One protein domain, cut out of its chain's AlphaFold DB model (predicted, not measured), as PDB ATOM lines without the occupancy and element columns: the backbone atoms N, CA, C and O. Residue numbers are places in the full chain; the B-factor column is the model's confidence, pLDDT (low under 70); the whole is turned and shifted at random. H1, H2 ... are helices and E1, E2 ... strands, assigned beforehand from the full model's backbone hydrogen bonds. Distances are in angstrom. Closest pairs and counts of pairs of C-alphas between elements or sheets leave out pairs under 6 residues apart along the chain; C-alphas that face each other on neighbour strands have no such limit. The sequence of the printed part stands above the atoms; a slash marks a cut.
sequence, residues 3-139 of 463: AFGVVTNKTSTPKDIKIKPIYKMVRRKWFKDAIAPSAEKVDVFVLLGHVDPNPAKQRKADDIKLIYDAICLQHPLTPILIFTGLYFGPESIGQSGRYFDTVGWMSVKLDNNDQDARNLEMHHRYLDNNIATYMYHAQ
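What this domain is: This is residues 3 to 139 of the 463 residues of an uncharacterized protein of Thanatephorus cucumeris (strain AG1-IB / isolate 7/3/14) (UniProt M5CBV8). A small parallel sheet, E1, E2 and E3, has H3 over one face, with H1 and H2 next to H3; off the sheet's E3 edge a separate hairpin, E4 and E5, leads into H4, the part farthest out. Loop residues 12 to 17 stick out. The printed part has 137 residues, under half in named elements of mixed class, in the order E1 H1 H2 E2 H3 E3 E4 E5 H4. It is only just compact, close to loose, with a radius of gyration of the C-alphas of 16.7 A, and spans 48 by 45 by 27 A.

How they stand to each other: Begin with E1, residues 3 to 7, E2, residues 45 to 50, and E3, residues 80 to 84: N 4 and O 46, 2.9 A, and N 47 and O 81, 2.8 A, are within hydrogen-bond range. H3, residues 65 to 74, is on this sheet at a height over the sheet of 10.2 A, over E2 and along the strands. H1, residues 22 to 25, only just touches H3, with 3 pairs of C-alphas within 8 A, the closest those of Tyr 23 and Leu 66, 6.5 A. H2, residues 29 to 34, is near H3. E1, H1 H2, E2 and E2, H3, E3 are strand-helix-strand units, parallel neighbour strands with helices between, with right-handed crossovers. Look next at the hairpin of E4, residues 102 to 108, and E5, residues 122 to 128, antiparallel, with N 105 and O 125 at 2.8 A; E3 and E4 are apart. The closest C-alphas of E5 and H4, residues 131 to 138, are those of Leu 127 and Thr 133, 6.8 A. Every O i to N i+4 pair is within hydrogen-bond range in H2 and H4, and 5 of 6 in H3; H1 is too short for one.

Where its parts are: Find C-alpha 3 at (-46.340, 38.003, -42.863); E1 runs 14.0 A from there. E2 measures 16.9 A, H3 14.5 A, E4 19.8 A and E5 20.1 A. H4 ends at C-alpha 138, (-22.268, 42.205, -56.151).

The domain as a whole: The C-alphas farthest apart, of Lys 15 and Gln 139, are 49.3 A apart. The printed part has no cut. The links E1 to H1, E2 to H3, E3 to E4 and E4 to E5 are long. Confidence is under 70 in residues 53 to 58, 85 to 95 and 113 to 119.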
ATOM      1  N   ALA A   3     -46.378  36.587 -42.509       94.38
ATOM      2  CA  ALA A   3     -46.340  38.003 -42.863       94.38
ATOM      3  C   ALA A   3     -47.715  38.679 -42.784       94.38
ATOM      4  O   ALA A   3     -48.727  38.088 -43.166       94.38
ATOM      5  N   PHE A   4     -47.731  39.940 -42.350       94.69
ATOM      6  CA  PHE A   4     -48.904  40.816 -42.370       94.69
ATOM      7  C   PHE A   4     -48.615  42.074 -43.189       94.69
ATOM      8  O   PHE A   4     -47.488  42.558 -43.209       94.69
ATOM      9  N   GLY A   5     -49.644  42.602 -43.852       92.44
ATOM     10  CA  GLY A   5     -49.572  43.819 -44.658       92.44
ATOM     11  C   GLY A   5     -50.617  44.842 -44.216       92.44
ATOM     12  O   GLY A   5     -51.786  44.481 -44.071       92.44
ATOM     13  N   VAL A   6     -50.219  46.101 -44.032       91.38
ATOM     14  CA  VAL A   6     -51.121  47.208 -43.666       91.38
ATOM     15  C   VAL A   6     -50.918  48.447 -44.534       91.38
ATOM     16  O   VAL A   6     -49.867  48.649 -45.134       91.38
ATOM     17  N   VAL A   7     -51.948  49.288 -44.608       89.62
ATOM     18  CA  VAL A   7     -51.958  50.557 -45.353       89.62
ATOM     19  C   VAL A   7     -52.575  51.649 -44.487       89.62
ATOM     20  O   VAL A   7     -53.425  51.342 -43.648       89.62
ATOM     21  N   THR A   8     -52.201  52.912 -44.711       84.88
ATOM     22  CA  THR A   8     -52.807  54.031 -43.975       84.88
ATOM     23  C   THR A   8     -54.331  54.066 -44.129       84.88
ATOM     24  O   THR A   8     -54.895  53.996 -45.226       84.88
ATOM     25  N   ASN A   9     -55.017  54.280 -43.014       83.56
ATOM     26  CA  ASN A   9     -56.463  54.384 -42.875       83.56
ATOM     27  C   ASN A   9     -57.056  55.570 -43.653       83.56
ATOM     28  O   ASN A   9     -58.241  55.569 -43.977       83.56
ATOM     29  N   LYS A  10     -56.243  56.588 -43.973       75.69
ATOM     30  CA  LYS A  10     -56.644  57.770 -44.759       75.69
ATOM     31  C   LYS A  10     -56.473  57.605 -46.275       75.69
ATOM     32  O   LYS A  10     -56.723  58.561 -47.008       75.69
ATOM     33  N   THR A  11     -56.082  56.427 -46.759       77.31
ATOM     34  CA  THR A  11     -55.919  56.197 -48.199       77.31
ATOM     35  C   THR A  11     -57.256  56.355 -48.929       77.31
ATOM     36  O   THR A  11     -58.264  55.734 -48.578       77.31
ATOM     37  N   SER A  12     -57.261  57.188 -49.973       74.81
ATOM     38  CA  SER A  12     -58.412  57.319 -50.867       74.81
ATOM     39  C   SER A  12     -58.649  55.997 -51.589       74.81
ATOM     40  O   SER A  12     -57.743  55.451 -52.216       74.81
ATOM     41  N   THR A  13     -59.865  55.473 -51.489       81.69
ATOM     42  CA  THR A  13     -60.225  54.162 -52.030       81.69
ATOM     43  C   THR A  13     -61.521  54.234 -52.839       81.69
ATOM     44  O   THR A  13     -62.411  55.032 -52.521       81.69
ATOM     45  N   PRO A  14     -61.661  53.408 -53.895       87.38
ATOM     46  CA  PRO A  14     -62.954  53.124 -54.511       87.38
ATOM     47  C   PRO A  14     -63.998  52.700 -53.463       87.38
ATOM     48  O   PRO A  14     -63.652  52.118 -52.438       87.38
ATOM     49  N   LYS A  15     -65.287  52.980 -53.706       85.50
ATOM     50  CA  LYS A  15     -66.379  52.807 -52.713       85.50
ATOM     51  C   LYS A  15     -66.523  51.379 -52.162       85.50
ATOM     52  O   LYS A  15     -67.095  51.172 -51.091       85.50
ATOM     53  N   ASP A  16     -66.077  50.408 -52.935       91.38
ATOM     54  CA  ASP A  16     -66.098  48.972 -52.696       91.38
ATOM     55  C   ASP A  16     -64.898  48.475 -51.876       91.38
ATOM     56  O   ASP A  16     -64.982  47.416 -51.250       91.38
ATOM     57  N   ILE A  17     -63.827  49.265 -51.781       89.88
ATOM     58  CA  ILE A  17     -62.672  48.963 -50.939       89.88
ATOM     59  C   ILE A  17     -62.845  49.669 -49.596       89.88
ATOM     60  O   ILE A  17     -63.056  50.875 -49.513       89.88
ATOM     61  N   LYS A  18     -62.769  48.897 -48.509       88.50
ATOM     62  CA  LYS A  18     -62.882  49.420 -47.144       88.50
ATOM     63  C   LYS A  18     -61.621  49.104 -46.370       88.50
ATOM     64  O   LYS A  18     -61.366  47.942 -46.058       88.50
ATOM     65  N   ILE A  19     -60.895  50.146 -45.991       89.12
ATOM     66  CA  ILE A  19     -59.759  50.014 -45.083       89.12
ATOM     67  C   ILE A  19     -60.293  49.851 -43.662       89.12
ATOM     68  O   ILE A  19     -61.293  50.460 -43.266       89.12
ATOM     69  N   LYS A  20     -59.678  48.937 -42.913       89.00
ATOM     70  CA  LYS A  20     -59.974  48.720 -41.500       89.00
ATOM     71  C   LYS A  20     -58.781  49.216 -40.686       89.00
ATOM     72  O   LYS A  20     -57.679  48.753 -40.964       89.00
ATOM     73  N   PRO A  21     -58.999  50.093 -39.689       90.25
ATOM     74  CA  PRO A  21     -57.939  50.539 -38.793       90.25
ATOM     75  C   PRO A  21     -57.210  49.369 -38.131       90.25
ATOM     76  O   PRO A  21     -57.842  48.354 -37.799       90.25
ATOM     77  N   ILE A  22     -55.913  49.540 -37.871       91.12
ATOM     78  CA  ILE A  22     -55.058  48.495 -37.294       91.12
ATOM     79  C   ILE A  22     -55.592  48.027 -35.935       91.12
ATOM     80  O   ILE A  22     -55.744  46.822 -35.723       91.12
ATOM     81  N   TYR A  23     -56.018  48.948 -35.062       88.25
ATOM     82  CA  TYR A  23     -56.586  48.594 -33.752       88.25
ATOM     83  C   TYR A  23     -57.832  47.689 -33.839       88.25
ATOM     84  O   TYR A  23     -58.074  46.869 -32.952       88.25
ATOM     85  N   LYS A  24     -58.622  47.774 -34.922       90.38
ATOM     86  CA  LYS A  24     -59.742  46.845 -35.171       90.38
ATOM     87  C   LYS A  24     -59.269  45.538 -35.778       90.38
ATOM     88  O   LYS A  24     -59.869  44.498 -35.512       90.38
ATOM     89  N   MET A  25     -58.250  45.592 -36.632       92.94
ATOM     90  CA  MET A  25     -57.683  44.427 -37.302       92.94
ATOM     91  C   MET A  25     -57.143  43.416 -36.289       92.94
ATOM     92  O   MET A  25     -57.571  42.263 -36.319       92.94
ATOM     93  N   VAL A  26     -56.304  43.855 -35.343       92.75
ATOM     94  CA  VAL A  26     -55.667  42.981 -34.335       92.75
ATOM     95  C   VAL A  26     -56.671  42.299 -33.396       92.75
ATOM     96  O   VAL A  26     -56.392  41.271 -32.780       92.75
ATOM     97  N   ARG A  27     -57.899  42.827 -33.309       90.81
ATOM     98  CA  ARG A  27     -58.994  42.243 -32.521       90.81
ATOM     99  C   ARG A  27     -59.763  41.147 -33.264       90.81
ATOM    100  O   ARG A  27     -60.517  40.405 -32.631       90.81
ATOM    101  N   ARG A  28     -59.617  41.031 -34.590       93.06
ATOM    102  CA  ARG A  28     -60.380  40.076 -35.407       93.06
ATOM    103  C   ARG A  28     -59.976  38.638 -35.109       93.06
ATOM    104  O   ARG A  28     -58.804  38.336 -34.913       93.06
ATOM    105  N   LYS A  29     -60.960  37.737 -35.182       94.31
ATOM    106  CA  LYS A  29     -60.752  36.297 -34.980       94.31
ATOM    107  C   LYS A  29     -59.650  35.745 -35.889       94.31
ATOM    108  O   LYS A  29     -58.746  35.107 -35.387       94.31
ATOM    109  N   TRP A  30     -59.683  36.059 -37.187       95.00
ATOM    110  CA  TRP A  30     -58.685  35.559 -38.138       95.00
ATOM    111  C   TRP A  30     -57.252  35.975 -37.774       95.00
ATOM    112  O   TRP A  30     -56.337  35.186 -37.960       95.00
ATOM    113  N   PHE A  31     -57.061  37.183 -37.232       95.88
ATOM    114  CA  PHE A  31     -55.744  37.657 -36.811       95.88
ATOM    115  C   PHE A  31     -55.281  36.884 -35.574       95.88
ATOM    116  O   PHE A  31     -54.195  36.317 -35.577       95.88
ATOM    117  N   LYS A  32     -56.148  36.787 -34.556       94.81
ATOM    118  CA  LYS A  32     -55.876  36.026 -33.326       94.81
ATOM    119  C   LYS A  32     -55.597  34.548 -33.604       94.81
ATOM    120  O   LYS A  32     -54.686  33.995 -33.008       94.81
ATOM    121  N   ASP A  33     -56.361  33.931 -34.505       94.31
ATOM    122  CA  ASP A  33     -56.157  32.544 -34.928       94.31
ATOM    123  C   ASP A  33     -54.804  32.383 -35.640       94.31
ATOM    124  O   ASP A  33     -54.099  31.411 -35.391       94.31
ATOM    125  N   ALA A  34     -54.431  33.333 -36.509       95.06
ATOM    126  CA  ALA A  34     -53.190  33.275 -37.281       95.06
ATOM    127  C   ALA A  34     -51.934  33.393 -36.406       95.06
ATOM    128  O   ALA A  34     -50.918  32.783 -36.721       95.06
ATOM    129  N   ILE A  35     -52.002  34.157 -35.310       94.88
ATOM    130  CA  ILE A  35     -50.896  34.306 -34.353       94.88
ATOM    131  C   ILE A  35     -51.029  33.382 -33.137       94.88
ATOM    132  O   ILE A  35     -50.264  33.519 -32.187       94.88
ATOM    133  N   ALA A  36     -52.007  32.475 -33.100       92.94
ATOM    134  CA  ALA A  36     -52.186  31.598 -31.951       92.94
ATOM    135  C   ALA A  36     -50.984  30.641 -31.809       92.94
ATOM    136  O   ALA A  36     -50.531  30.099 -32.816       92.94
ATOM    137  N   PRO A  37     -50.510  30.327 -30.589       84.94
ATOM    138  CA  PRO A  37     -49.457  29.325 -30.390       84.94
ATOM    139  C   PRO A  37     -49.827  27.922 -30.895       84.94
ATOM    140  O   PRO A  37     -48.955  27.097 -31.139       84.94
ATOM    141  N   SER A  38     -51.128  27.641 -31.046       81.88
ATOM    142  CA  SER A  38     -51.654  26.404 -31.633       81.88
ATOM    143  C   SER A  38     -51.610  26.369 -33.163       81.88
ATOM    144  O   SER A  38     -51.980  25.352 -33.749       81.88
ATOM    145  N   ALA A  39     -51.267  27.481 -33.815       82.44
ATOM    146  CA  ALA A  39     -51.049  27.525 -35.253       82.44
ATOM    147  C   ALA A  39     -49.720  26.836 -35.624       82.44
ATOM    148  O   ALA A  39     -49.044  26.235 -34.788       82.44
ATOM    149  N   GLU A  40     -49.345  26.895 -36.901       82.38
ATOM    150  CA  GLU A  40     -48.046  26.396 -37.355       82.38
ATOM    151  C   GLU A  40     -46.893  27.159 -36.685       82.38
ATOM    152  O   GLU A  40     -47.000  28.355 -36.409       82.38
ATOM    153  N   LYS A  41     -45.770  26.469 -36.437       86.50
ATOM    154  CA  LYS A  41     -44.575  27.090 -35.853       86.50
ATOM    155  C   LYS A  41     -44.078  28.214 -36.770       86.50
ATOM    156  O   LYS A  41     -43.820  27.992 -37.953       86.50
ATOM    157  N   VAL A  42     -43.907  29.407 -36.206       89.56
ATOM    158  CA  VAL A  42     -43.375  30.576 -36.910       89.56
ATOM    159  C   VAL A  42     -41.972  30.882 -36.394       89.56
ATOM    160  O   VAL A  42     -41.792  31.174 -35.218       89.56
ATOM    161  N   ASP A  43     -40.980  30.835 -37.283       86.75
ATOM    162  CA  ASP A  43     -39.594  31.187 -36.935       86.75
ATOM    163  C   ASP A  43     -39.316  32.697 -37.041       86.75
ATOM    164  O   ASP A  43     -38.396  33.198 -36.416       86.75
ATOM    165  N   VAL A  44     -40.107  33.430 -37.833       87.38
ATOM    166  CA  VAL A  44     -40.009  34.891 -37.991       87.38
ATOM    167  C   VAL A  44     -41.337  35.469 -38.477       87.38
ATOM    168  O   VAL A  44     -41.987  34.896 -39.368       87.38
ATOM    169  N   PHE A  45     -41.725  36.609 -37.911       90.44
ATOM    170  CA  PHE A  45     -42.824  37.437 -38.394       90.44
ATOM    171  C   PHE A  45     -42.300  38.580 -39.262       90.44
ATOM    172  O   PHE A  45     -41.276  39.183 -38.953       90.44
ATOM    173  N   VAL A  46     -43.021  38.906 -40.333       90.94
ATOM    174  CA  VAL A  46     -42.709  40.048 -41.204       90.94
ATOM    175  C   VAL A  46     -43.907  40.987 -41.268       90.94
ATOM    176  O   VAL A  46     -44.998  40.590 -41.673       90.94
ATOM    177  N   LEU A  47     -43.718  42.243 -40.880       90.00
ATOM    178  CA  LEU A  47     -44.731  43.287 -40.956       90.00
ATOM    179  C   LEU A  47     -44.388  44.228 -42.105       90.00
ATOM    180  O   LEU A  47     -43.368  44.905 -42.078       90.00
ATOM    181  N   LEU A  48     -45.251  44.262 -43.113       90.81
ATOM    182  CA  LEU A  48     -45.171  45.180 -44.240       90.81
ATOM    183  C   LEU A  48     -46.200  46.294 -44.033       90.81
ATOM    184  O   LEU A  48     -47.368  46.016 -43.759       90.81
ATOM    185  N   GLY A  49     -45.804  47.553 -44.185       86.88
ATOM    186  CA  GLY A  49     -46.696  48.682 -43.942       86.88
ATOM    187  C   GLY A  49     -46.519  49.825 -44.928       86.88
ATOM    188  O   GLY A  49     -45.420  50.313 -45.127       86.88
ATOM    189  N   HIS A  50     -47.602  50.336 -45.501       87.31
ATOM    190  CA  HIS A  50     -47.613  51.691 -46.053       87.31
ATOM    191  C   HIS A  50     -48.158  52.635 -44.978       87.31
ATOM    192  O   HIS A  50     -49.310  53.065 -45.062       87.31
ATOM    193  N   VAL A  51     -47.381  52.817 -43.908       82.19
ATOM    194  CA  VAL A  51     -47.700  53.595 -42.700       82.19
ATOM    195  C   VAL A  51     -46.440  54.302 -42.203       82.19
ATOM    196  O   VAL A  51     -45.338  53.795 -42.405       82.19
ATOM    197  N   ASP A  52     -46.608  55.457 -41.563       73.88
ATOM    198  CA  ASP A  52     -45.498  56.183 -40.939       73.88
ATOM    199  C   ASP A  52     -45.126  55.484 -39.615       73.88
ATOM    200  O   ASP A  52     -46.000  55.289 -38.762       73.88
ATOM    201  N   PRO A  53     -43.875  55.034 -39.439       68.38
ATOM    202  CA  PRO A  53     -43.422  54.382 -38.226       68.38
ATOM    203  C   PRO A  53     -43.165  55.336 -37.058       68.38
ATOM    204  O   PRO A  53     -43.058  54.865 -35.933       68.38
ATOM    205  N   ASN A  54     -43.056  56.642 -37.302       69.56
ATOM    206  CA  ASN A  54     -42.667  57.609 -36.289       69.56
ATOM    207  C   ASN A  54     -43.749  57.722 -35.196       69.56
ATOM    208  O   ASN A  54     -44.852  58.205 -35.484       69.56
ATOM    209  N   PRO A  55     -43.447  57.371 -33.929       65.12
ATOM    210  CA  PRO A  55     -44.428  57.412 -32.845       65.12
ATOM    211  C   PRO A  55     -45.035  58.802 -32.622       65.12
ATOM    212  O   PRO A  55     -46.195  58.911 -32.234       65.12
ATOM    213  N   ALA A  56     -44.289  59.875 -32.914       64.50
ATOM    214  CA  ALA A  56     -44.772  61.250 -32.779       64.50
ATOM    215  C   ALA A  56     -45.810  61.636 -33.848       64.50
ATOM    216  O   ALA A  56     -46.562  62.592 -33.662       64.50
ATOM    217  N   LYS A  57     -45.853  60.907 -34.969       64.25
ATOM    218  CA  LYS A  57     -46.775  61.143 -36.093       64.25
ATOM    219  C   LYS A  57     -47.856  60.066 -36.212       64.25
ATOM    220  O   LYS A  57     -48.803  60.220 -36.991       64.25
ATOM    221  N   GLN A  58     -47.742  58.982 -35.448       67.19
ATOM    222  CA  GLN A  58     -48.672  57.865 -35.504       67.19
ATOM    223  C   GLN A  58     -50.001  58.183 -34.833       67.19
ATOM    224  O   GLN A  58     -50.095  58.609 -33.686       67.19
ATOM    225  N   ARG A  59     -51.070  57.873 -35.560       73.25
ATOM    226  CA  ARG A  59     -52.422  57.779 -35.009       73.25
ATOM    227  C   ARG A  59     -52.709  56.309 -34.766       73.25
ATOM    228  O   ARG A  59     -52.354  55.489 -35.608       73.25
ATOM    229  N   LYS A  60     -53.446  55.964 -33.708       73.00
ATOM    230  CA  LYS A  60     -53.803  54.562 -33.391       73.00
ATOM    231  C   LYS A  60     -54.432  53.788 -34.555       73.00
ATOM    232  O   LYS A  60     -54.321  52.565 -34.629       73.00
ATOM    233  N   ALA A  61     -55.120  54.475 -35.469       82.12
ATOM    234  CA  ALA A  61     -55.673  53.857 -36.671       82.12
ATOM    235  C   ALA A  61     -54.610  53.248 -37.607       82.12
ATOM    236  O   ALA A  61     -54.919  52.271 -38.294       82.12
ATOM    237  N   ASP A  62     -53.401  53.807 -37.591       85.12
ATOM    238  CA  ASP A  62     -52.247  53.488 -38.441       85.12
ATOM    239  C   ASP A  62     -51.051  52.951 -37.630       85.12
ATOM    240  O   ASP A  62     -49.996  52.683 -38.197       85.12
ATOM    241  N   ASP A  63     -51.221  52.778 -36.315       85.50
ATOM    242  CA  ASP A  63     -50.176  52.362 -35.381       85.50
ATOM    243  C   ASP A  63     -49.821  50.880 -35.571       85.50
ATOM    244  O   ASP A  63     -50.535  49.965 -35.138       85.50
ATOM    245  N   ILE A  64     -48.694  50.650 -36.241       85.50
ATOM    246  CA  ILE A  64     -48.161  49.318 -36.522       85.50
ATOM    247  C   ILE A  64     -47.672  48.605 -35.254       85.50
ATOM    248  O   ILE A  64     -47.659  47.369 -35.220       85.50
ATOM    249  N   LYS A  65     -47.353  49.347 -34.183       84.88
ATOM    250  CA  LYS A  65     -46.915  48.792 -32.899       84.88
ATOM    251  C   LYS A  65     -47.999  47.927 -32.266       84.88
ATOM    252  O   LYS A  65     -47.687  46.931 -31.624       84.88
ATOM    253  N   LEU A  66     -49.276  48.209 -32.528       88.94
ATOM    254  CA  LEU A  66     -50.384  47.361 -32.072       88.94
ATOM    255  C   LEU A  66     -50.297  45.926 -32.610       88.94
ATOM    256  O   LEU A  66     -50.736  44.988 -31.945       88.94
ATOM    257  N   ILE A  67     -49.747  45.742 -33.814       90.75
ATOM    258  CA  ILE A  67     -49.528  44.416 -34.405       90.75
ATOM    259  C   ILE A  67     -48.328  43.753 -33.738       90.75
ATOM    260  O   ILE A  67     -48.430  42.595 -33.335       90.75
ATOM    261  N   TYR A  68     -47.226  44.498 -33.602       88.44
ATOM    262  CA  TYR A  68     -46.022  44.053 -32.904       88.44
ATOM    263  C   TYR A  68     -46.360  43.556 -31.490       88.44
ATOM    264  O   TYR A  68     -46.114  42.395 -31.173       88.44
ATOM    265  N   ASP A  69     -47.042  44.378 -30.688       89.06
ATOM    266  CA  ASP A  69     -47.429  44.056 -29.314       89.06
ATOM    267  C   ASP A  69     -48.328  42.812 -29.261       89.06
ATOM    268  O   ASP A  69     -48.130  41.924 -28.429       89.06
ATOM    269  N   ALA A  70     -49.306  42.708 -30.169       91.94
ATOM    270  CA  ALA A  70     -50.205  41.559 -30.213       91.94
ATOM    271  C   ALA A  70     -49.471  40.247 -30.538       91.94
ATOM    272  O   ALA A  70     -49.811  39.211 -29.963       91.94
ATOM    273  N   ILE A  71     -48.467  40.290 -31.420       90.38
ATOM    274  CA  ILE A  71     -47.619  39.138 -31.742       90.38
ATOM    275  C   ILE A  71     -46.715  38.800 -30.555       90.38
ATOM    276  O   ILE A  71     -46.727  37.650 -30.119       90.38
ATOM    277  N   CYS A  72     -45.999  39.773 -29.982       87.12
ATOM    278  CA  CYS A  72     -45.095  39.557 -28.846       87.12
ATOM    279  C   CYS A  72     -45.802  38.967 -27.618       87.12
ATOM    280  O   CYS A  72     -45.196  38.205 -26.867       87.12
ATOM    281  N   LEU A  73     -47.091  39.265 -27.420       89.69
ATOM    282  CA  LEU A  73     -47.898  38.658 -26.356       89.69
ATOM    283  C   LEU A  73     -48.091  37.140 -26.520       89.69
ATOM    284  O   LEU A  73     -48.265  36.448 -25.520       89.69
ATOM    285  N   GLN A  74     -48.113  36.626 -27.751       90.25
ATOM    286  CA  GLN A  74     -48.258  35.190 -28.033       90.25
ATOM    287  C   GLN A  74     -46.908  34.513 -28.309       90.25
ATOM    288  O   GLN A  74     -46.733  33.342 -27.983       90.25
ATOM    289  N   HIS A  75     -45.962  35.260 -28.882       86.81
ATOM    290  CA  HIS A  75     -44.658  34.796 -29.355       86.81
ATOM    291  C   HIS A  75     -43.540  35.713 -28.836       86.81
ATOM    292  O   HIS A  75     -42.958  36.476 -29.606       86.81
ATOM    293  N   PRO A  76     -43.221  35.674 -27.528       83.75
ATOM    294  CA  PRO A  76     -42.266  36.603 -26.916       83.75
ATOM    295  C   PRO A  76     -40.817  36.412 -27.389       83.75
ATOM    296  O   PRO A  76     -40.009  37.323 -27.231       83.75
ATOM    297  N   LEU A  77     -40.496  35.239 -27.946       81.19
ATOM    298  CA  LEU A  77     -39.156  34.872 -28.414       81.19
ATOM    299  C   LEU A  77     -39.050  34.794 -29.942       81.19
ATOM    300  O   LEU A  77     -38.010  34.404 -30.459       81.19
ATOM    301  N   THR A  78     -40.115  35.105 -30.684       84.50
ATOM    302  CA  THR A  78     -40.066  35.032 -32.147       84.50
ATOM    303  C   THR A  78     -39.718  36.403 -32.726       84.50
ATOM    304  O   THR A  78     -40.437  37.367 -32.455       84.50
ATOM    305  N   PRO A  79     -38.669  36.504 -33.561       85.38
ATOM    306  CA  PRO A  79     -38.286  37.745 -34.226       85.38
ATOM    307  C   PRO A  79     -39.419  38.359 -35.060       85.38
ATOM    308  O   PRO A  79     -40.158  37.642 -35.746       85.38
ATOM    309  N   ILE A  80     -39.514  39.693 -35.059       86.44
ATOM    310  CA  ILE A  80     -40.449  40.465 -35.889       86.44
ATOM    311  C   ILE A  80     -39.654  41.479 -36.713       86.44
ATOM    312  O   ILE A  80     -39.005  42.355 -36.153       86.44
ATOM    313  N   LEU A  81     -39.724  41.372 -38.039       85.44
ATOM    314  CA  LEU A  81     -39.078  42.293 -38.975       85.44
ATOM    315  C   LEU A  81     -40.113  43.261 -39.538       85.44
ATOM    316  O   LEU A  81     -41.128  42.818 -40.075       85.44
ATOM    317  N   ILE A  82     -39.862  44.566 -39.438       84.25
ATOM    318  CA  ILE A  82     -40.810  45.602 -39.853       84.25
ATOM    319  C   ILE A  82     -40.241  46.383 -41.041       84.25
ATOM    320  O   ILE A  82     -39.162  46.962 -40.967       84.25
ATOM    321  N   PHE A  83     -41.001  46.423 -42.133       85.75
ATOM    322  CA  PHE A  83     -40.715  47.210 -43.328       85.75
ATOM    323  C   PHE A  83     -41.876  48.164 -43.556       85.75
ATOM    324  O   PHE A  83     -42.994  47.718 -43.840       85.75
ATOM    325  N   THR A  84     -41.632  49.467 -43.436       75.38
ATOM    326  CA  THR A  84     -42.665  50.469 -43.694       75.38
ATOM    327  C   THR A  84     -42.296  51.409 -44.833       75.38
ATOM    328  O   THR A  84     -41.150  51.506 -45.259       75.38
ATOM    329  N   GLY A  85     -43.296  52.101 -45.365       60.22
ATOM    330  CA  GLY A  85     -43.134  53.163 -46.341       60.22
ATOM    331  C   GLY A  85     -44.038  54.325 -45.972       60.22
ATOM    332  O   GLY A  85     -45.250  54.147 -45.942       60.22
ATOM    333  N   LEU A  86     -43.419  55.465 -45.670       49.59
ATOM    334  CA  LEU A  86     -43.922  56.841 -45.555       49.59
ATOM    335  C   LEU A  86     -42.921  57.546 -44.622       49.59
ATOM    336  O   LEU A  86     -43.056  57.430 -43.415       49.59
ATOM    337  N   TYR A  87     -41.947  58.262 -45.193       43.12
ATOM    338  CA  TYR A  87     -41.103  59.256 -44.503       43.12
ATOM    339  C   TYR A  87     -40.101  58.777 -43.436       43.12
ATOM    340  O   TYR A  87     -40.498  58.119 -42.490       43.12
ATOM    341  N   PHE A  88     -38.842  59.232 -43.551       37.53
ATOM    342  CA  PHE A  88     -37.716  58.971 -42.641       37.53
ATOM    343  C   PHE A  88     -38.047  59.255 -41.161       37.53
ATOM    344  O   PHE A  88     -38.401  60.381 -40.798       37.53
ATOM    345  N   GLY A  89     -37.873  58.249 -40.302       34.56
ATOM    346  CA  GLY A  89     -37.917  58.372 -38.844       34.56
ATOM    347  C   GLY A  89     -37.006  57.339 -38.155       34.56
ATOM    348  O   GLY A  89     -36.859  56.235 -38.674       34.56
ATOM    349  N   PRO A  90     -36.384  57.679 -37.010       32.19
ATOM    350  CA  PRO A  90     -35.283  56.924 -36.414       32.19
ATOM    351  C   PRO A  90     -35.774  55.786 -35.511       32.19
ATOM    352  O   PRO A  90     -35.554  55.838 -34.310       32.19
ATOM    353  N   GLU A  91     -36.434  54.763 -36.048       35.31
ATOM    354  CA  GLU A  91     -36.695  53.511 -35.315       35.31
ATOM    355  C   GLU A  91     -36.443  52.312 -36.231       35.31
ATOM    356  O   GLU A  91     -36.457  52.471 -37.447       35.31
ATOM    357  N   SER A  92     -36.178  51.138 -35.648       36.03
ATOM    358  CA  SER A  92     -35.733  49.865 -36.256       36.03
ATOM    359  C   SER A  92     -36.717  49.304 -37.304       36.03
ATOM    360  O   SER A  92     -37.366  48.271 -37.132       36.03
ATOM    361  N   ILE A  93     -36.893  50.055 -38.386       52.34
ATOM    362  CA  ILE A  93     -37.969  49.945 -39.356       52.34
ATOM    363  C   ILE A  93     -37.374  50.282 -40.721       52.34
ATOM    364  O   ILE A  93     -36.930  51.398 -40.973       52.34
ATOM    365  N   GLY A  94     -37.359  49.297 -41.620       53.09
ATOM    366  CA  GLY A  94     -36.787  49.460 -42.952       53.09
ATOM    367  C   GLY A  94     -37.645  50.389 -43.807       53.09
ATOM    368  O   GLY A  94     -38.593  49.924 -44.439       53.09
ATOM    369  N   GLN A  95     -37.302  51.676 -43.839       68.12
ATOM    370  CA  GLN A  95     -37.841  52.654 -44.778       68.12
ATOM    371  C   GLN A  95     -36.809  52.963 -45.854       68.12
ATOM    372  O   GLN A  95     -35.760  53.538 -45.597       68.12
ATOM    373  N   SER A  96     -37.097  52.558 -47.084       79.69
ATOM    374  CA  SER A  96     -36.131  52.611 -48.189       79.69
ATOM    375  C   SER A  96     -36.327  53.834 -49.086       79.69
ATOM    376  O   SER A  96     -36.533  53.684 -50.287       79.69
ATOM    377  N   GLY A  97     -36.313  55.035 -48.503       78.31
ATOM    378  CA  GLY A  97     -36.334  56.287 -49.268       78.31
ATOM    379  C   GLY A  97     -37.591  56.507 -50.124       78.31
ATOM    380  O   GLY A  97     -38.711  56.143 -49.736       78.31
ATOM    381  N   ARG A  98     -37.426  57.165 -51.282       80.31
ATOM    382  CA  ARG A  98     -38.519  57.568 -52.190       80.31
ATOM    383  C   ARG A  98     -38.080  57.556 -53.655       80.31
ATOM    384  O   ARG A  98     -36.917  57.651 -53.976       80.31
ATOM    385  N   TYR A  99     -39.026  57.471 -54.589       82.38
ATOM    386  CA  TYR A  99     -38.741  57.657 -56.028       82.38
ATOM    387  C   TYR A  99     -37.634  56.764 -56.606       82.38
ATOM    388  O   TYR A  99     -37.032  57.108 -57.619       82.38
ATOM    389  N   PHE A 100     -37.426  55.595 -55.994       86.81
ATOM    390  CA  PHE A 100     -36.381  54.660 -56.385       86.81
ATOM    391  C   PHE A 100     -34.970  55.269 -56.259       86.81
ATOM    392  O   PHE A 100     -34.096  54.921 -57.038       86.81
ATOM    393  N   ASP A 101     -34.729  56.166 -55.297       86.12
ATOM    394  CA  ASP A 101     -33.385  56.661 -54.968       86.12
ATOM    395  C   ASP A 101     -32.589  55.673 -54.100       86.12
ATOM    396  O   ASP A 101     -31.378  55.543 -54.257       86.12
ATOM    397  N   THR A 102     -33.281  54.921 -53.244       89.00
ATOM    398  CA  THR A 102     -32.685  54.027 -52.252       89.00
ATOM    399  C   THR A 102     -33.208  52.596 -52.373       89.00
ATOM    400  O   THR A 102     -34.402  52.343 -52.544       89.00
ATOM    401  N   VAL A 103     -32.311  51.625 -52.203       92.06
ATOM    402  CA  VAL A 103     -32.648  50.224 -51.927       92.06
ATOM    403  C   VAL A 103     -32.260  49.910 -50.489       92.06
ATOM    404  O   VAL A 103     -31.082  49.868 -50.155       92.06
ATOM    405  N   GLY A 104     -33.249  49.670 -49.628       89.44
ATOM    406  CA  GLY A 104     -32.989  49.221 -48.263       89.44
ATOM    407  C   GLY A 104     -32.584  47.753 -48.231       89.44
ATOM    408  O   GLY A 104     -33.193  46.897 -48.879       89.44
ATOM    409  N   TRP A 105     -31.560  47.466 -47.445       89.44
ATOM    410  CA  TRP A 105     -31.009  46.146 -47.203       89.44
ATOM    411  C   TRP A 105     -30.990  45.869 -45.704       89.44
ATOM    412  O   TRP A 105     -30.642  46.735 -44.909       89.44
ATOM    413  N   MET A 106     -31.331  44.643 -45.315       86.00
ATOM    414  CA  MET A 106     -31.208  44.184 -43.937       86.00
ATOM    415  C   MET A 106     -30.881  42.695 -43.915       86.00
ATOM    416  O   MET A 106     -31.423  41.914 -44.700       86.00
ATOM    417  N   SER A 107     -30.027  42.295 -42.980       87.38
ATOM    418  CA  SER A 107     -29.749  40.900 -42.653       87.38
ATOM    419  C   SER A 107     -29.913  40.671 -41.159       87.38
ATOM    420  O   SER A 107     -29.495  41.502 -40.357       87.38
ATOM    421  N   VAL A 108     -30.506  39.535 -40.797       83.62
ATOM    422  CA  VAL A 108     -30.746  39.144 -39.406       83.62
ATOM    423  C   VAL A 108     -30.286  37.711 -39.214       83.62
ATOM    424  O   VAL A 108     -30.646  36.824 -39.994       83.62
ATOM    425  N   LYS A 109     -29.500  37.480 -38.169       84.44
ATOM    426  CA  LYS A 109     -29.069  36.144 -37.773       84.44
ATOM    427  C   LYS A 109     -30.088  35.546 -36.811       84.44
ATOM    428  O   LYS A 109     -30.215  35.993 -35.678       84.44
ATOM    429  N   LEU A 110     -30.809  34.532 -37.280       82.25
ATOM    430  CA  LEU A 110     -31.794  33.814 -36.472       82.25
ATOM    431  C   LEU A 110     -31.089  32.844 -35.512       82.25
ATOM    432  O   LEU A 110     -30.162  32.138 -35.911       82.25
ATOM    433  N   ASP A 111     -31.544  32.785 -34.265       71.81
ATOM    434  CA  ASP A 111     -30.922  32.058 -33.150       71.81
ATOM    435  C   ASP A 111     -31.767  30.862 -32.662       71.81
ATOM    436  O   ASP A 111     -31.710  30.471 -31.498       71.81
ATOM    437  N   ASN A 112     -32.567  30.272 -33.560       70.81
ATOM    438  CA  ASN A 112     -33.545  29.212 -33.270       70.81
ATOM    439  C   ASN A 112     -34.600  29.567 -32.201       70.81
ATOM    440  O   ASN A 112     -35.355  28.680 -31.799       70.81
ATOM    441  N   ASN A 113     -34.716  30.845 -31.813       66.31
ATOM    442  CA  ASN A 113     -35.561  31.342 -30.721       66.31
ATOM    443  C   ASN A 113     -35.135  30.811 -29.335       66.31
ATOM    444  O   ASN A 113     -35.975  30.692 -28.438       66.31
ATOM    445  N   ASP A 114     -33.854  30.455 -29.172       65.06
ATOM    446  CA  ASP A 114     -33.307  29.869 -27.939       65.06
ATOM    447  C   ASP A 114     -32.701  30.923 -26.981       65.06
ATOM    448  O   ASP A 114     -32.476  30.614 -25.807       65.06
ATOM    449  N   GLN A 115     -32.437  32.155 -27.444       59.06
ATOM    450  CA  GLN A 115     -31.961  33.275 -26.613       59.06
ATOM    451  C   GLN A 115     -33.032  34.369 -26.469       59.06
ATOM    452  O   GLN A 115     -34.106  34.304 -27.069       59.06
ATOM    453  N   ASP A 116     -32.758  35.379 -25.631       59.50
ATOM    454  CA  ASP A 116     -33.562  36.601 -25.570       59.50
ATOM    455  C   ASP A 116     -33.665  37.196 -26.985       59.50
ATOM    456  O   ASP A 116     -32.730  37.840 -27.459       59.50
ATOM    457  N   ALA A 117     -34.821  37.040 -27.644       55.50
ATOM    458  CA  ALA A 117     -35.097  37.522 -29.009       55.50
ATOM    459  C   ALA A 117     -34.892  39.038 -29.214       55.50
ATOM    460  O   ALA A 117     -35.040  39.555 -30.317       55.50
ATOM    461  N   ARG A 118     -34.566  39.753 -28.134       56.53
ATOM    462  CA  ARG A 118     -34.219  41.174 -28.094       56.53
ATOM    463  C   ARG A 118     -32.764  41.461 -28.488       56.53
ATOM    464  O   ARG A 118     -32.460  42.621 -28.719       56.53
ATOM    465  N   ASN A 119     -31.905  40.442 -28.601       64.19
ATOM    466  CA  ASN A 119     -30.477  40.582 -28.921       64.19
ATOM    467  C   ASN A 119     -30.075  39.856 -30.219       64.19
ATOM    468  O   ASN A 119     -28.996  39.266 -30.302       64.19
ATOM    469  N   LEU A 120     -30.938  39.864 -31.241       72.31
ATOM    470  CA  LEU A 120     -30.560  39.328 -32.550       72.31
ATOM    471  C   LEU A 120     -29.468  40.193 -33.177       72.31
ATOM    472  O   LEU A 120     -29.550  41.418 -33.182       72.31
ATOM    473  N   GLU A 121     -28.472  39.540 -33.768       79.38
ATOM    474  CA  GLU A 121     -27.467  40.225 -34.574       79.38
ATOM    475  C   GLU A 121     -28.123  40.687 -35.885       79.38
ATOM    476  O   GLU A 121     -28.544  39.866 -36.714       79.38
ATOM    477  N   MET A 122     -28.236  42.006 -36.050       79.50
ATOM    478  CA  MET A 122     -28.867  42.665 -37.191       79.50
ATOM    479  C   MET A 122     -27.890  43.640 -37.839       79.50
ATOM    480  O   MET A 122     -27.150  44.331 -37.148       79.50
ATOM    481  N   HIS A 123     -27.915  43.698 -39.168       83.31
ATOM    482  CA  HIS A 123     -27.164  44.669 -39.966       83.31
ATOM    483  C   HIS A 123     -28.091  45.238 -41.034       83.31
ATOM    484  O   HIS A 123     -28.809  44.464 -41.678       83.31
ATOM    485  N   HIS A 124     -28.059  46.545 -41.272       83.81
ATOM    486  CA  HIS A 124     -28.841  47.209 -42.317       83.81
ATOM    487  C   HIS A 124     -27.980  48.164 -43.144       83.81
ATOM    488  O   HIS A 124     -26.921  48.617 -42.714       83.81
ATOM    489  N   ARG A 125     -28.417  48.417 -44.381       87.25
ATOM    490  CA  ARG A 125     -27.833  49.425 -45.267       87.25
ATOM    491  C   ARG A 125     -28.898  50.096 -46.132       87.25
ATOM    492  O   ARG A 125     -29.827  49.436 -46.594       87.25
ATOM    493  N   TYR A 126     -28.717  51.373 -46.428       89.50
ATOM    494  CA  TYR A 126     -29.410  52.104 -47.483       89.50
ATOM    495  C   TYR A 126     -28.454  52.211 -48.663       89.50
ATOM    496  O   TYR A 126     -27.392  52.813 -48.537       89.50
ATOM    497  N   LEU A 127     -28.804  51.554 -49.768       92.25
ATOM    498  CA  LEU A 127     -27.984  51.517 -50.970       92.25
ATOM    499  C   LEU A 127     -28.472  52.572 -51.954       92.25
ATOM    500  O   LEU A 127     -29.648  52.536 -52.336       92.25
ATOM    501  N   ASP A 128     -27.581  53.429 -52.436       92.56
ATOM    502  CA  ASP A 128     -27.894  54.287 -53.575       92.56
ATOM    503  C   ASP A 128     -28.313  53.451 -54.796       92.56
ATOM    504  O   ASP A 128     -27.655  52.481 -55.193       92.56
ATOM    505  N   ASN A 129     -29.405  53.837 -55.456       93.19
ATOM    506  CA  ASN A 129     -29.850  53.183 -56.683       93.19
ATOM    507  C   ASN A 129     -29.011  53.619 -57.894       93.19
ATOM    508  O   ASN A 129     -29.454  54.362 -58.772       93.19
ATOM    509  N   ASN A 130     -27.776  53.131 -57.959       93.25
ATOM    510  CA  ASN A 130     -26.908  53.320 -59.108       93.25
ATOM    511  C   ASN A 130     -26.103  52.047 -59.424       93.25
ATOM    512  O   ASN A 130     -25.895  51.160 -58.594       93.25
ATOM    513  N   ILE A 131     -25.630  51.952 -60.670       93.44
ATOM    514  CA  ILE A 131     -24.904  50.771 -61.155       93.44
ATOM    515  C   ILE A 131     -23.597  50.552 -60.377       93.44
ATOM    516  O   ILE A 131     -23.236  49.400 -60.141       93.44
ATOM    517  N   ALA A 132     -22.894  51.614 -59.967       92.88
ATOM    518  CA  ALA A 132     -21.623  51.494 -59.254       92.88
ATOM    519  C   ALA A 132     -21.815  50.854 -57.869       92.88
ATOM    520  O   ALA A 132     -21.112  49.892 -57.555       92.88
ATOM    521  N   THR A 133     -22.823  51.296 -57.112       93.81
ATOM    522  CA  THR A 133     -23.249  50.688 -55.843       93.81
ATOM    523  C   THR A 133     -23.570  49.203 -56.029       93.81
ATOM    524  O   THR A 133     -23.040  48.339 -55.327       93.81
ATOM    525  N   TYR A 134     -24.363  48.853 -57.044       95.25
ATOM    526  CA  TYR A 134     -24.723  47.453 -57.277       95.25
ATOM    527  C   TYR A 134     -23.547  46.577 -57.705       95.25
ATOM    528  O   TYR A 134     -23.454  45.424 -57.282       95.25
ATOM    529  N   MET A 135     -22.642  47.100 -58.529       95.81
ATOM    530  CA  MET A 135     -21.427  46.397 -58.939       95.81
ATOM    531  C   MET A 135     -20.496  46.156 -57.751       95.81
ATOM    532  O   MET A 135     -19.974  45.046 -57.612       95.81
ATOM    533  N   TYR A 136     -20.351  47.152 -56.871       95.06
ATOM    534  CA  TYR A 136     -19.576  47.046 -55.640       95.06
ATOM    535  C   TYR A 136     -20.124  45.939 -54.729       95.06
ATOM    536  O   TYR A 136     -19.403  44.992 -54.410       95.06
ATOM    537  N   HIS A 137     -21.414  45.974 -54.385       95.31
ATOM    538  CA  HIS A 137     -22.002  44.964 -53.495       95.31
ATOM    539  C   HIS A 137     -22.115  43.574 -54.125       95.31
ATOM    540  O   HIS A 137     -22.002  42.570 -53.422       95.31
ATOM    541  N   ALA A 138     -22.284  43.484 -55.446       95.50
ATOM    542  CA  ALA A 138     -22.268  42.205 -56.151       95.50
ATOM    543  C   ALA A 138     -20.851  41.640 -56.354       95.50
ATOM    544  O   ALA A 138     -20.735  40.495 -56.793       95.50
ATOM    545  N   GLN A 139     -19.799  42.422 -56.074       96.38
ATOM    546  CA  GLN A 139     -18.402  42.094 -56.385       96.38
ATOM    547  C   GLN A 139     -18.216  41.741 -57.869       96.38
ATOM    548  O   GLN A 139     -17.572  40.754 -58.229       96.38
TER     549      GLN A 139